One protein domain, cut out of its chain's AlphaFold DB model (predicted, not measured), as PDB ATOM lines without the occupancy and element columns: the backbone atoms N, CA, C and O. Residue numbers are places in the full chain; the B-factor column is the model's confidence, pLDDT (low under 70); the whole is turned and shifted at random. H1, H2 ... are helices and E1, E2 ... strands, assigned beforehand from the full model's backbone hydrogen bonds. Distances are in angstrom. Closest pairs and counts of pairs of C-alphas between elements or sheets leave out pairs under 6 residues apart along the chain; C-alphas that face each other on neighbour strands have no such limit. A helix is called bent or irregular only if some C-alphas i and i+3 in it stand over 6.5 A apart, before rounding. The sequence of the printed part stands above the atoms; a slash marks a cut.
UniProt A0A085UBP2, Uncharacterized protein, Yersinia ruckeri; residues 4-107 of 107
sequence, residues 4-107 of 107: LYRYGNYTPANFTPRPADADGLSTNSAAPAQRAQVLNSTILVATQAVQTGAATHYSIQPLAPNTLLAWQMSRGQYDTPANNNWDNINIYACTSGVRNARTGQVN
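AT A GLANCE: This is residues 4 to 107 of the 107 residues of an uncharacterized protein of Yersinia ruckeri (UniProt A0A085UBP2). Two small sheets of three strands each come together at E1 and E2 to make a corner, and the short helix H2 bridges between them on the inside, packed mainly on the sheet E2 E5 E4. H1 meets the end of E5 with its residues 68 to 72, and a long link, residues 8 to 24, passes within 3 A of the mean of the C-alphas. The printed part has 104 residues, with E1, E2, E3, E4, E5, H1, H2 and E6 in that order along the chain; the sheets run E1 E3 E6 and E2 E5 E4, both antiparallel. The class is mixed, helices and strands, with 48 residues in named elements, under half. The whole is compact and rounded, with a radius of gyration of the C-alphas of 12.6 A and spans of 34 by 30 by 25 A.

HOW THE PARTS SIT: E1, residues 4 to 7, is an edge strand, antiparallel at 156 degrees to the inner strand E3, residues 36 to 40, with N 4 and O 39 2.9 A apart. The closest C-alphas of E1 and E2, residues 25 to 28, are those of Arg 6 and Thr 27, 4.7 A apart. E2 is antiparallel to E5, residues 57 to 62, at 149 degrees, with N 27 and O 58 2.8 A apart. E4, residues 47 to 51, and E5 form a hairpin, antiparallel at 153 degrees, with N 48 and O 61 2.8 A apart. H1, residues 68 to 78, only grazes this sheet; its closest C-alphas to E5 are Leu 68 and Pro 62, 6.0 A apart. H2, residues 93 to 100, is on the same sheet at a height over the sheet of 9.4 A; it is over E5, on which 6 of its 8 C-alphas fall, and only just not over E4, on which 2 fall, and it runs only just along the strands, at 28 degrees to E5 on the local plane. The closest C-alphas of H2 and E4 are Cys 94 and Thr 47, 5.9 A apart. H2 only grazes the sheet E1 E3 E6. H1 and H2 are close but not clearly touching, with Trp 71 and Cys 94 their closest C-alphas, 6.8 A apart, and only just about perpendicular at 70.1 degrees. E6, residues 102 to 106, is antiparallel to E3 at 145 degrees, with N 103 and O 38 2.9 A apart. H1 and E6 are apart. In H2 every O i to N i+4 pair is within hydrogen-bond range, in H1 4 of 7.

IN THESE COORDINATES: E1 begins at C-alpha 4 (12.898, 45.599, 39.291). E3 is 13.0 A long, E4 13.2 A, E5 16.6 A and H1 15.4 A. H1 begins at C-alpha 68 (17.672, 29.796, 29.652) and is neither bent nor irregular, but only just: C-alphas 73 and 76 are 6.2 A apart. E6 ends at C-alpha 106 (18.863, 49.643, 47.923).

THE WHOLE: The two C-alphas farthest apart, of Ala 55 and Ala 82, are 37.3 A apart. The printed part has no cut. The long links are E1 to E2 and H1 to H2. Mean pLDDT of the printed part is 83.6, with residues 8 to 13 and 76 to 91 under 70.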
ATOM      1  N   LEU A   4      12.820  46.964  38.782       95.19
ATOM      2  CA  LEU A   4      12.898  45.599  39.291       95.19
ATOM      3  C   LEU A   4      14.015  45.484  40.324       95.19
ATOM      4  O   LEU A   4      15.103  46.033  40.158       95.19
ATOM      5  N   TYR A   5      13.746  44.732  41.377       93.44
ATOM      6  CA  TYR A   5      14.634  44.490  42.496       93.44
ATOM      7  C   TYR A   5      15.078  43.035  42.478       93.44
ATOM      8  O   TYR A   5      14.265  42.109  42.543       93.44
ATOM      9  N   ARG A   6      16.390  42.825  42.390       91.56
ATOM     10  CA  ARG A   6      17.002  41.498  42.474       91.56
ATOM     11  C   ARG A   6      17.518  41.264  43.892       91.56
ATOM     12  O   ARG A   6      18.489  41.894  44.311       91.56
ATOM     13  N   TYR A   7      16.868  40.346  44.608       84.44
ATOM     14  CA  TYR A   7      17.237  39.953  45.972       84.44
ATOM     15  C   TYR A   7      18.519  39.120  46.014       84.44
ATOM     16  O   TYR A   7      18.618  38.105  45.329       84.44
ATOM     17  N   GLY A   8      19.448  39.477  46.900       69.19
ATOM     18  CA  GLY A   8      20.661  38.700  47.162       69.19
ATOM     19  C   GLY A   8      21.715  38.781  46.051       69.19
ATOM     20  O   GLY A   8      21.501  38.329  44.935       69.19
ATOM     21  N   ASN A   9      22.884  39.353  46.345       59.84
ATOM     22  CA  ASN A   9      24.116  38.657  46.754       59.84
ATOM     23  C   ASN A   9      25.262  39.686  46.859       59.84
ATOM     24  O   ASN A   9      25.230  40.735  46.218       59.84
ATOM     25  N   TYR A  10      26.293  39.365  47.647       50.84
ATOM     26  CA  TYR A  10      27.515  40.169  47.843       50.84
ATOM     27  C   TYR A  10      28.326  40.399  46.560       50.84
ATOM     28  O   TYR A  10      29.179  41.285  46.520       50.84
ATOM     29  N   THR A  11      28.059  39.608  45.518       54.56
ATOM     30  CA  THR A  11      28.736  39.693  44.230       54.56
ATOM     31  C   THR A  11      27.825  40.295  43.158       54.56
ATOM     32  O   THR A  11      26.818  39.697  42.782       54.56
ATOM     33  N   PRO A  12      28.193  41.456  42.623       58.84
ATOM     34  CA  PRO A  12      27.326  42.299  41.811       58.84
ATOM     35  C   PRO A  12      27.223  41.890  40.338       58.84
ATOM     36  O   PRO A  12      26.427  42.472  39.602       58.84
ATOM     37  N   ALA A  13      28.011  40.901  39.914       60.81
ATOM     38  CA  ALA A  13      28.107  40.432  38.536       60.81
ATOM     39  C   ALA A  13      27.295  39.158  38.250       60.81
ATOM     40  O   ALA A  13      27.111  38.808  37.082       60.81
ATOM     41  N   ASN A  14      26.795  38.467  39.282       72.62
ATOM     42  CA  ASN A  14      26.111  37.183  39.124       72.62
ATOM     43  C   ASN A  14      24.617  37.370  38.800       72.62
ATOM     44  O   ASN A  14      23.734  36.983  39.565       72.62
ATOM     45  N   PHE A  15      24.347  37.965  37.636       85.69
ATOM     46  CA  PHE A  15      23.017  38.032  37.025       85.69
ATOM     47  C   PHE A  15      22.684  36.772  36.229       85.69
ATOM     48  O   PHE A  15      21.958  36.831  35.247       85.69
ATOM     49  N   THR A  16      23.221  35.628  36.630       86.06
ATOM     50  CA  THR A  16      22.939  34.356  35.978       86.06
ATOM     51  C   THR A  16      21.926  33.583  36.825       86.06
ATOM     52  O   THR A  16      22.154  33.441  38.028       86.06
ATOM     53  N   PRO A  17      20.810  33.083  36.269       87.62
ATOM     54  CA  PRO A  17      19.886  32.220  37.000       87.62
ATOM     55  C   PRO A  17      20.584  30.955  37.514       87.62
ATOM     56  O   PRO A  17      21.600  30.510  36.975       87.62
ATOM     57  N   ARG A  18      20.066  30.369  38.589       84.94
ATOM     58  CA  ARG A  18      20.474  29.042  39.060       84.94
ATOM     59  C   ARG A  18      19.894  27.972  38.129       84.94
ATOM     60  O   ARG A  18      18.823  28.195  37.572       84.94
ATOM     61  N   PRO A  19      20.518  26.785  38.026       84.25
ATOM     62  CA  PRO A  19      19.942  25.660  37.281       84.25
ATOM     63  C   PRO A  19      18.533  25.249  37.742       84.25
ATOM     64  O   PRO A  19      17.776  24.687  36.964       84.25
ATOM     65  N   ALA A  20      18.176  25.540  38.998       83.62
ATOM     66  CA  ALA A  20      16.847  25.273  39.549       83.62
ATOM     67  C   ALA A  20      15.794  26.349  39.206       83.62
ATOM     68  O   ALA A  20      14.611  26.133  39.455       83.62
ATOM     69  N   ASP A  21      16.195  27.506  38.667       87.00
ATOM     70  CA  ASP A  21      15.261  28.581  38.325       87.00
ATOM     71  C   ASP A  21      14.547  28.241  37.006       87.00
ATOM     72  O   ASP A  21      15.143  28.327  35.935       87.00
ATOM     73  N   ALA A  22      13.273  27.852  37.063       86.50
ATOM     74  CA  ALA A  22      12.537  27.370  35.888       86.50
ATOM     75  C   ALA A  22      12.225  28.470  34.853       86.50
ATOM     76  O   ALA A  22      12.249  28.214  33.652       86.50
ATOM     77  N   ASP A  23      11.976  29.696  35.321       89.19
ATOM     78  CA  ASP A  23      11.447  30.786  34.489       89.19
ATOM     79  C   ASP A  23      12.460  31.901  34.209       89.19
ATOM     80  O   ASP A  23      12.097  32.911  33.612       89.19
ATOM     81  N   GLY A  24      13.711  31.768  34.656       92.31
ATOM     82  CA  GLY A  24      14.743  32.799  34.517       92.31
ATOM     83  C   GLY A  24      15.130  33.486  35.822       92.31
ATOM     84  O   GLY A  24      14.947  32.954  36.913       92.31
ATOM     85  N   LEU A  25      15.736  34.671  35.718       92.19
ATOM     86  CA  LEU A  25      16.267  35.375  36.882       92.19
ATOM     87  C   LEU A  25      15.124  36.029  37.666       92.19
ATOM     88  O   LEU A  25      14.512  36.984  37.190       92.19
ATOM     89  N   SER A  26      14.873  35.541  38.878       92.38
ATOM     90  CA  SER A  26      13.814  36.060  39.750       92.38
ATOM     91  C   SER A  26      14.100  37.486  40.236       92.38
ATOM     92  O   SER A  26      15.186  37.796  40.737       92.38
ATOM     93  N   THR A  27      13.097  38.351  40.110       93.56
ATOM     94  CA  THR A  27      13.083  39.752  40.541       93.56
ATOM     95  C   THR A  27      11.706  40.132  41.085       93.56
ATOM     96  O   THR A  27      10.734  39.384  40.956       93.56
ATOM     97  N   ASN A  28      11.608  41.303  41.706       94.44
ATOM     98  CA  ASN A  28      10.355  41.822  42.243       94.44
ATOM     99  C   ASN A  28      10.167  43.296  41.877       94.44
ATOM    100  O   ASN A  28      11.149  44.022  41.790       94.44
ATOM    101  N   SER A  29       8.941  43.760  41.658       95.25
ATOM    102  CA  SER A  29       8.644  45.174  41.392       95.25
ATOM    103  C   SER A  29       8.406  45.998  42.661       95.25
ATOM    104  O   SER A  29       8.456  47.227  42.613       95.25
ATOM    105  N   ALA A  30       8.178  45.349  43.804       93.56
ATOM    106  CA  ALA A  30       8.098  46.005  45.100       93.56
ATOM    107  C   ALA A  30       9.502  46.210  45.681       93.56
ATOM    108  O   ALA A  30      10.333  45.298  45.672       93.56
ATOM    109  N   ALA A  31       9.753  47.412  46.205       90.00
ATOM    110  CA  ALA A  31      11.010  47.723  46.870       90.00
ATOM    111  C   ALA A  31      11.182  46.833  48.116       90.00
ATOM    112  O   ALA A  31      10.277  46.776  48.953       90.00
ATOM    113  N   PRO A  32      12.313  46.126  48.252       87.94
ATOM    114  CA  PRO A  32      12.568  45.279  49.402       87.94
ATOM    115  C   PRO A  32      12.997  46.087  50.625       87.94
ATOM    116  O   PRO A  32      13.546  47.177  50.499       87.94
ATOM    117  N   ALA A  33      12.797  45.501  51.808       87.88
ATOM    118  CA  ALA A  33      13.384  45.981  53.064       87.88
ATOM    119  C   ALA A  33      14.817  45.460  53.296       87.88
ATOM    120  O   ALA A  33      15.420  45.754  54.324       87.88
ATOM    121  N   GLN A  34      15.309  44.602  52.398       86.94
ATOM    122  CA  GLN A  34      16.665  44.067  52.423       86.94
ATOM    123  C   GLN A  34      17.405  44.455  51.152       86.94
ATOM    124  O   GLN A  34      16.805  44.664  50.093       86.94
ATOM    125  N   ARG A  35      18.734  44.401  51.243       86.75
ATOM    126  CA  ARG A  35      19.624  44.800  50.166       86.75
ATOM    127  C   ARG A  35      19.295  44.112  48.846       86.75
ATOM    128  O   ARG A  35      19.310  42.882  48.736       86.75
ATOM    129  N   ALA A  36      19.100  44.927  47.816       88.75
ATOM    130  CA  ALA A  36      18.819  44.459  46.468       88.75
ATOM    131  C   ALA A  36      19.466  45.342  45.408       88.75
ATOM    132  O   ALA A  36      19.715  46.531  45.609       88.75
ATOM    133  N   GLN A  37      19.724  44.744  44.251       89.62
ATOM    134  CA  GLN A  37      20.146  45.487  43.069       89.62
ATOM    135  C   GLN A  37      18.917  46.053  42.364       89.62
ATOM    136  O   GLN A  37      17.904  45.364  42.239       89.62
ATOM    137  N   VAL A  38      19.030  47.294  41.893       92.38
ATOM    138  CA  VAL A  38      17.969  47.984  41.154       92.38
ATOM    139  C   VAL A  38      18.236  47.839  39.665       92.38
ATOM    140  O   VAL A  38      19.331  48.166  39.201       92.38
ATOM    141  N   LEU A  39      17.240  47.352  38.933       93.50
ATOM    142  CA  LEU A  39      17.280  47.111  37.498       93.50
ATOM    143  C   LEU A  39      16.205  47.953  36.804       93.50
ATOM    144  O   LEU A  39      15.058  48.005  37.251       93.50
ATOM    145  N   ASN A  40      16.562  48.577  35.686       94.62
ATOM    146  CA  ASN A  40      15.616  49.251  34.809       94.62
ATOM    147  C   ASN A  40      15.190  48.310  33.672       94.62
ATOM    148  O   ASN A  40      15.986  47.988  32.788       94.62
ATOM    149  N   SER A  41      13.915  47.908  33.663       92.44
ATOM    150  CA  SER A  41      13.389  46.957  32.680       92.44
ATOM    151  C   SER A  41      13.458  47.440  31.225       92.44
ATOM    152  O   SER A  41      13.364  46.615  30.323       92.44
ATOM    153  N   THR A  42      13.606  48.745  30.965       91.94
ATOM    154  CA  THR A  42      13.627  49.292  29.594       91.94
ATOM    155  C   THR A  42      14.983  49.170  28.903       91.94
ATOM    156  O   THR A  42      15.074  49.447  27.714       91.94
ATOM    157  N   ILE A  43      16.039  48.805  29.637       92.81
ATOM    158  CA  ILE A  43      17.421  48.715  29.127       92.81
ATOM    159  C   ILE A  43      17.822  47.246  28.878       92.81
ATOM    160  O   ILE A  43      18.956  46.938  28.524       92.81
ATOM    161  N   LEU A  44      16.895  46.305  29.069       92.19
ATOM    162  CA  LEU A  44      17.133  44.896  28.780       92.19
ATOM    163  C   LEU A  44      17.159  44.683  27.255       92.19
ATOM    164  O   LEU A  44      16.205  45.033  26.569       92.19
ATOM    165  N   VAL A  45      18.254  44.118  26.731       89.06
ATOM    166  CA  VAL A  45      18.456  43.929  25.275       89.06
ATOM    167  C   VAL A  45      18.452  42.450  24.869       89.06
ATOM    168  O   VAL A  45      17.807  42.079  23.898       89.06
ATOM    169  N   ALA A  46      19.143  41.585  25.620       91.44
ATOM    170  CA  ALA A  46      19.211  40.134  25.366       91.44
ATOM    171  C   ALA A  46      18.204  39.326  26.206       91.44
ATOM    172  O   ALA A  46      18.229  38.092  26.236       91.44
ATOM    173  N   THR A  47      17.360  40.035  26.948       95.06
ATOM    174  CA  THR A  47      16.416  39.487  27.911       95.06
ATOM    175  C   THR A  47      15.171  40.361  27.963       95.06
ATOM    176  O   THR A  47      15.225  41.530  27.598       95.06
ATOM    177  N   GLN A  48      14.083  39.834  28.507       95.69
ATOM    178  CA  GLN A  48      12.859  40.572  28.798       95.69
ATOM    179  C   GLN A  48      12.383  40.263  30.216       95.69
ATOM    180  O   GLN A  48      12.607  39.164  30.717       95.69
ATOM    181  N   ALA A  49      11.725  41.218  30.867       95.62
ATOM    182  CA  ALA A  49      11.068  40.976  32.145       95.62
ATOM    183  C   ALA A  49       9.620  40.539  31.908       95.62
ATOM    184  O   ALA A  49       8.845  41.277  31.300       95.62
ATOM    185  N   VAL A  50       9.253  39.365  32.414       94.88
ATOM    186  CA  VAL A  50       7.900  38.806  32.319       94.88
ATOM    187  C   VAL A  50       7.341  38.651  33.723       94.88
ATOM    188  O   VAL A  50       8.011  38.114  34.601       94.88
ATOM    189  N   GLN A  51       6.127  39.145  33.954       94.56
ATOM    190  CA  GLN A  51       5.443  38.968  35.232       94.56
ATOM    191  C   GLN A  51       5.053  37.494  35.392       94.56
ATOM    192  O   GLN A  51       4.432  36.923  34.496       94.56
ATOM    193  N   THR A  52       5.427  36.871  36.507       90.12
ATOM    194  CA  THR A  52       5.238  35.430  36.736       90.12
ATOM    195  C   THR A  52       4.743  35.177  38.152       90.12
ATOM    196  O   THR A  52       5.291  35.701  39.118       90.12
ATOM    197  N   GLY A  53       3.711  34.344  38.302       85.75
ATOM    198  CA  GLY A  53       3.153  34.014  39.614       85.75
ATOM    199  C   GLY A  53       2.481  35.215  40.288       85.75
ATOM    200  O   GLY A  53       1.404  35.639  39.875       85.75
ATOM    201  N   ALA A  54       3.088  35.732  41.359       89.19
ATOM    202  CA  ALA A  54       2.535  36.837  42.142       89.19
ATOM    203  C   ALA A  54       2.556  38.170  41.373       89.19
ATOM    204  O   ALA A  54       3.436  38.417  40.554       89.19
ATOM    205  N   ALA A  55       1.643  39.086  41.717       91.31
ATOM    206  CA  ALA A  55       1.506  40.382  41.044       91.31
ATOM    207  C   ALA A  55       2.794  41.229  41.044       91.31
ATOM    208  O   ALA A  55       2.996  42.052  40.156       91.31
ATOM    209  N   THR A  56       3.677  41.035  42.019       93.62
ATOM    210  CA  THR A  56       4.937  41.776  42.111       93.62
ATOM    211  C   THR A  56       6.144  40.976  41.639       93.62
ATOM    212  O   THR A  56       7.237  41.526  41.560       93.62
ATOM    213  N   HIS A  57       5.982  39.696  41.310       93.62
ATOM    214  CA  HIS A  57       7.089  38.847  40.897       93.62
ATOM    215  C   HIS A  57       7.289  38.903  39.379       93.62
ATOM    216  O   HIS A  57       6.347  38.794  38.590       93.62
ATOM    217  N   TYR A  58       8.544  39.087  38.981       95.31
ATOM    218  CA  TYR A  58       8.970  39.128  37.590       95.31
ATOM    219  C   TYR A  58      10.155  38.192  37.394       95.31
ATOM    220  O   TYR A  58      11.130  38.250  38.144       95.31
ATOM    221  N   SER A  59      10.116  37.401  36.331       94.94
ATOM    222  CA  SER A  59      11.267  36.644  35.855       94.94
ATOM    223  C   SER A  59      11.899  37.364  34.667       94.94
ATOM    224  O   SER A  59      11.220  37.687  33.692       94.94
ATOM    225  N   ILE A  60      13.208  37.606  34.721       95.50
ATOM    226  CA  ILE A  60      13.960  38.039  33.542       95.50
ATOM    227  C   ILE A  60      14.314  36.799  32.724       95.50
ATOM    228  O   ILE A  60      15.035  35.919  33.195       95.50
ATOM    229  N   GLN A  61      13.810  36.752  31.497       95.81
ATOM    230  CA  GLN A  61      13.915  35.637  30.561       95.81
ATOM    231  C   GLN A  61      14.811  36.000  29.378       95.81
ATOM    232  O   GLN A  61      14.790  37.151  28.943       95.81
ATOM    233  N   PRO A  62      15.587  35.054  28.828       95.50
ATOM    234  CA  PRO A  62      16.385  35.297  27.633       95.50
ATOM    235  C   PRO A  62      15.507  35.473  26.393       95.50
ATOM    236  O   PRO A  62      14.467  34.834  26.252       95.50
ATOM    237  N   LEU A  63      15.966  36.322  25.476       94.88
ATOM    238  CA  LEU A  63      15.417  36.438  24.127       94.88
ATOM    239  C   LEU A  63      16.240  35.592  23.152       94.88
ATOM    240  O   LEU A  63      17.462  35.469  23.308       94.88
ATOM    241  N   ALA A  64      15.584  35.064  22.114       92.00
ATOM    242  CA  ALA A  64      16.259  34.364  21.026       92.00
ATOM    243  C   ALA A  64      17.392  35.233  20.432       92.00
ATOM    244  O   ALA A  64      17.216  36.447  20.298       92.00
ATOM    245  N   PRO A  65      18.557  34.650  20.089       91.94
ATOM    246  CA  PRO A  65      18.870  33.215  20.048       91.94
ATOM    247  C   PRO A  65      19.323  32.612  21.391       91.94
ATOM    248  O   PRO A  65      19.692  31.440  21.446       91.94
ATOM    249  N   ASN A  66      19.329  33.383  22.480       91.56
ATOM    250  CA  ASN A  66      19.773  32.895  23.783       91.56
ATOM    251  C   ASN A  66      18.728  31.956  24.399       91.56
ATOM    252  O   ASN A  66      17.525  32.168  24.258       91.56
ATOM    253  N   THR A  67      19.185  30.951  25.147       93.19
ATOM    254  CA  THR A  67      18.308  30.041  25.896       93.19
ATOM    255  C   THR A  67      18.561  30.140  27.393       93.19
ATOM    256  O   THR A  67      19.655  30.516  27.829       93.19
ATOM    257  N   LEU A  68      17.550  29.787  28.194       92.38
ATOM    258  CA  LEU A  68      17.672  29.796  29.652       92.38
ATOM    259  C   LEU A  68      18.722  28.787  30.114       92.38
ATOM    260  O   LEU A  68      19.559  29.130  30.939       92.38
ATOM    261  N   LEU A  69      18.747  27.600  29.501       91.06
ATOM    262  CA  LEU A  69      19.742  26.574  29.796       91.06
ATOM    263  C   LEU A  69      21.169  27.065  29.518       91.06
ATOM    264  O   LEU A  69      22.030  26.937  30.380       91.06
ATOM    265  N   ALA A  70      21.433  27.667  28.352       88.50
ATOM    266  CA  ALA A  70      22.767  28.188  28.037       88.50
ATOM    267  C   ALA A  70      23.180  29.304  29.009       88.50
ATOM    268  O   ALA A  70      24.311  29.324  29.500       88.50
ATOM    269  N   TRP A  71      22.237  30.185  29.356       89.19
ATOM    270  CA  TRP A  71      22.459  31.203  30.371       89.19
ATOM    271  C   TRP A  71      22.772  30.575  31.735       89.19
ATOM    272  O   TRP A  71      23.791  30.901  32.324       89.19
ATOM    273  N   GLN A  72      21.992  29.614  32.222       87.81
ATOM    274  CA  GLN A  72      22.243  28.921  33.491       87.81
ATOM    275  C   GLN A  72      23.584  28.181  33.507       87.81
ATOM    276  O   GLN A  72      24.314  28.262  34.492       87.81
ATOM    277  N   MET A  73      23.945  27.502  32.418       84.06
ATOM    278  CA  MET A  73      25.212  26.770  32.307       84.06
ATOM    279  C   MET A  73      26.428  27.699  32.348       84.06
ATOM    280  O   MET A  73      27.480  27.316  32.859       84.06
ATOM    281  N   SER A  74      26.276  28.954  31.912       80.06
ATOM    282  CA  SER A  74      27.328  29.964  32.056       80.06
ATOM    283  C   SER A  74      27.637  30.298  33.527       80.06
ATOM    284  O   SER A  74      28.734  30.751  33.838       80.06
ATOM    285  N   ARG A  75      26.736  29.989  34.478       74.19
ATOM    286  CA  ARG A  75      26.941  30.226  35.918       74.19
ATOM    287  C   ARG A  75      28.209  29.562  36.447       74.19
ATOM    288  O   ARG A  75      28.905  30.187  37.235       74.19
ATOM    289  N   GLY A  76      28.532  28.346  36.000       62.88
ATOM    290  CA  GLY A  76      29.749  27.639  36.420       62.88
ATOM    291  C   GLY A  76      31.037  28.347  35.987       62.88
ATOM    292  O   GLY A  76      32.032  28.309  36.702       62.88
ATOM    293  N   GLN A  77      31.002  29.078  34.867       61.66
ATOM    294  CA  GLN A  77      32.097  29.966  34.473       61.66
ATOM    295  C   GLN A  77      32.181  31.187  35.403       61.66
ATOM    296  O   GLN A  77      33.281  31.670  35.654       61.66
ATOM    297  N   TYR A  78      31.060  31.656  35.962       59.59
ATOM    298  CA  TYR A  78      30.982  32.835  36.839       59.59
ATOM    299  C   TYR A  78      31.089  32.553  38.339       59.59
ATOM    300  O   TYR A  78      31.180  33.508  39.103       59.59
ATOM    301  N   ASP A  79      31.076  31.294  38.783       60.06
ATOM    302  CA  ASP A  79      31.115  30.948  40.215       60.06
ATOM    303  C   ASP A  79      32.545  30.840  40.773       60.06
ATOM    304  O   ASP A  79      32.748  30.565  41.954       60.06
ATOM    305  N   THR A  80      33.566  31.084  39.943       60.50
ATOM    306  CA  THR A  80      34.953  31.194  40.415       60.50
ATOM    307  C   THR A  80      35.249  32.626  40.881       60.50
ATOM    308  O   THR A  80      34.828  33.579  40.219       60.50
ATOM    309  N   PRO A  81      36.016  32.837  41.969       62.81
ATOM    310  CA  PRO A  81      36.365  34.180  42.451       62.81
ATOM    311  C   PRO A  81      37.034  35.075  41.394       62.81
ATOM    312  O   PRO A  81      36.833  36.286  41.396       62.81
ATOM    313  N   ALA A  82      37.786  34.481  40.461       63.22
ATOM    314  CA  ALA A  82      38.435  35.189  39.357       63.22
ATOM    315  C   ALA A  82      37.440  35.735  38.318       63.22
ATOM    316  O   ALA A  82      37.701  36.765  37.704       63.22
ATOM    317  N   ASN A  83      36.296  35.068  38.145       59.53
ATOM    318  CA  ASN A  83      35.276  35.446  37.169       59.53
ATOM    319  C   ASN A  83      34.074  36.166  37.795       59.53
ATOM    320  O   ASN A  83      33.300  36.791  37.067       59.53
ATOM    321  N   ASN A  84      33.929  36.111  39.120       61.34
ATOM    322  CA  ASN A  84      32.864  36.760  39.876       61.34
ATOM    323  C   ASN A  84      33.261  38.169  40.348       61.34
ATOM    324  O   ASN A  84      33.162  38.502  41.531       61.34
ATOM    325  N   ASN A  85      33.742  39.000  39.424       63.09
ATOM    326  CA  ASN A  85      34.117  40.386  39.696       63.09
ATOM    327  C   ASN A  85      33.429  41.355  38.721       63.09
ATOM    328  O   ASN A  85      32.766  40.951  37.761       63.09
ATOM    329  N   TRP A  86      33.554  42.649  39.011       55.62
ATOM    330  CA  TRP A  86      32.914  43.727  38.256       55.62
ATOM    331  C   TRP A  86      33.404  43.849  36.807       55.62
ATOM    332  O   TRP A  86      32.626  44.274  35.951       55.62
ATOM    333  N   ASP A  87      34.636  43.414  36.531       59.97
ATOM    334  CA  ASP A  87      35.384  43.741  35.312       59.97
ATOM    335  C   ASP A  87      35.549  42.556  34.349       59.97
ATOM    336  O   ASP A  87      36.099  42.706  33.260       59.97
ATOM    337  N   ASN A  88      35.078  41.363  34.720       60.72
ATOM    338  CA  ASN A  88      35.159  40.195  33.850       60.72
ATOM    339  C   ASN A  88      34.373  40.462  32.561       60.72
ATOM    340  O   ASN A  88      33.173  40.680  32.646       60.72
ATOM    341  N   ILE A  89      35.036  40.421  31.401       55.22
ATOM    342  CA  ILE A  89      34.463  40.674  30.067       55.22
ATOM    343  C   ILE A  89      33.860  39.418  29.412       55.22
ATOM    344  O   ILE A  89      33.080  39.529  28.469       55.22
ATOM    345  N   ASN A  90      34.149  38.218  29.930       59.34
ATOM    346  CA  ASN A  90      33.678  36.936  29.382       59.34
ATOM    347  C   ASN A  90      32.239  36.611  29.809       59.34
ATOM    348  O   ASN A  90      31.921  35.488  30.200       59.34
ATOM    349  N   ILE A  91      31.367  37.614  29.800       68.06
ATOM    350  CA  ILE A  91      30.013  37.542  30.332       68.06
ATOM    351  C   ILE A  91      29.047  37.133  29.218       68.06
ATOM    352  O   ILE A  91      29.017  37.739  28.148       68.06
ATOM    353  N   TYR A  92      28.209  36.139  29.492       81.00
ATOM    354  CA  TYR A  92      27.155  35.691  28.602       81.00
ATOM    355  C   TYR A  92      26.207  36.855  28.301       81.00
ATOM    356  O   TYR A  92      25.894  37.647  29.193       81.00
ATOM    357  N   ALA A  93      25.725  36.960  27.061       87.19
ATOM    358  CA  ALA A  93      24.989  38.133  26.584       87.19
ATOM    359  C   ALA A  93      23.818  38.533  27.502       87.19
ATOM    360  O   ALA A  93      23.628  39.718  27.781       87.19
ATOM    361  N   CYS A  94      23.077  37.557  28.040       89.94
ATOM    362  CA  CYS A  94      21.993  37.816  28.990       89.94
ATOM    363  C   CYS A  94      22.493  38.430  30.309       89.94
ATOM    364  O   CYS A  94      21.928  39.419  30.768       89.94
ATOM    365  N   THR A  95      23.584  37.921  30.891       87.69
ATOM    366  CA  THR A  95      24.173  38.479  32.122       87.69
ATOM    367  C   THR A  95      24.696  39.901  31.891       87.69
ATOM    368  O   THR A  95      24.479  40.771  32.733       87.69
ATOM    369  N   SER A  96      25.328  40.172  30.742       84.75
ATOM    370  CA  SER A  96      25.777  41.521  30.361       84.75
ATOM    371  C   SER A  96      24.605  42.482  30.206       84.75
ATOM    372  O   SER A  96      24.644  43.593  30.730       84.75
ATOM    373  N   GLY A  97      23.537  42.044  29.534       88.88
ATOM    374  CA  GLY A  97      22.325  42.840  29.354       88.88
ATOM    375  C   GLY A  97      21.686  43.230  30.686       88.88
ATOM    376  O   GLY A  97      21.392  44.402  30.907       88.88
ATOM    377  N   VAL A  98      21.540  42.274  31.610       90.75
ATOM    378  CA  VAL A  98      20.987  42.553  32.945       90.75
ATOM    379  C   VAL A  98      21.924  43.438  33.771       90.75
ATOM    380  O   VAL A  98      21.457  44.337  34.470       90.75
ATOM    381  N   ARG A  99      23.246  43.258  33.657       87.81
ATOM    382  CA  ARG A  99      24.229  44.137  34.308       87.81
ATOM    383  C   ARG A  99      24.117  45.576  33.817       87.81
ATOM    384  O   ARG A  99      24.109  46.481  34.642       87.81
ATOM    385  N   ASN A 100      23.989  45.786  32.511       88.56
ATOM    386  CA  ASN A 100      23.828  47.120  31.927       88.56
ATOM    387  C   ASN A 100      22.497  47.769  32.331       88.56
ATOM    388  O   ASN A 100      22.411  48.988  32.446       88.56
ATOM    389  N   ALA A 101      21.473  46.958  32.601       91.62
ATOM    390  CA  ALA A 101      20.210  47.432  33.150       91.62
ATOM    391  C   ALA A 101      20.287  47.797  34.643       91.62
ATOM    392  O   ALA A 101      19.347  48.404  35.160       91.62
ATOM    393  N   ARG A 102      21.372  47.458  35.353       90.38
ATOM    394  CA  ARG A 102      21.548  47.818  36.763       90.38
ATOM    395  C   ARG A 102      21.836  49.307  36.909       90.38
ATOM    396  O   ARG A 102      22.890  49.789  36.513       90.38
ATOM    397  N   THR A 103      20.944  50.008  37.596       91.12
ATOM    398  CA  THR A 103      21.058  51.451  37.856       91.12
ATOM    399  C   THR A 103      21.539  51.775  39.269       91.12
ATOM    400  O   THR A 103      21.923  52.909  39.539       91.12
ATOM    401  N   GLY A 104      21.549  50.799  40.183       89.50
ATOM    402  CA  GLY A 104      21.980  51.033  41.560       89.50
ATOM    403  C   GLY A 104      21.730  49.867  42.514       89.50
ATOM    404  O   GLY A 104      21.731  48.694  42.124       89.50
ATOM    405  N   GLN A 105      21.560  50.202  43.792       88.75
ATOM    406  CA  GLN A 105      21.222  49.277  44.876       88.75
ATOM    407  C   GLN A 105      20.414  49.993  45.973       88.75
ATOM    408  O   GLN A 105      20.568  51.200  46.149       88.75
ATOM    409  N   VAL A 106      19.600  49.234  46.707       87.25
ATOM    410  CA  VAL A 106      18.863  49.643  47.923       87.25
ATOM    411  C   VAL A 106      19.281  48.754  49.105       87.25
ATOM    412  O   VAL A 106      19.939  47.741  48.860       87.25
ATOM    413  N   ASN A 107      18.951  49.132  50.350       77.50
ATOM    414  CA  ASN A 107      19.426  48.500  51.600       77.50
ATOM    415  C   ASN A 107      18.454  47.504  52.229       77.50
ATOM    416  O   ASN A 107      17.234  47.697  52.078       77.50
TER     417      ASN A 107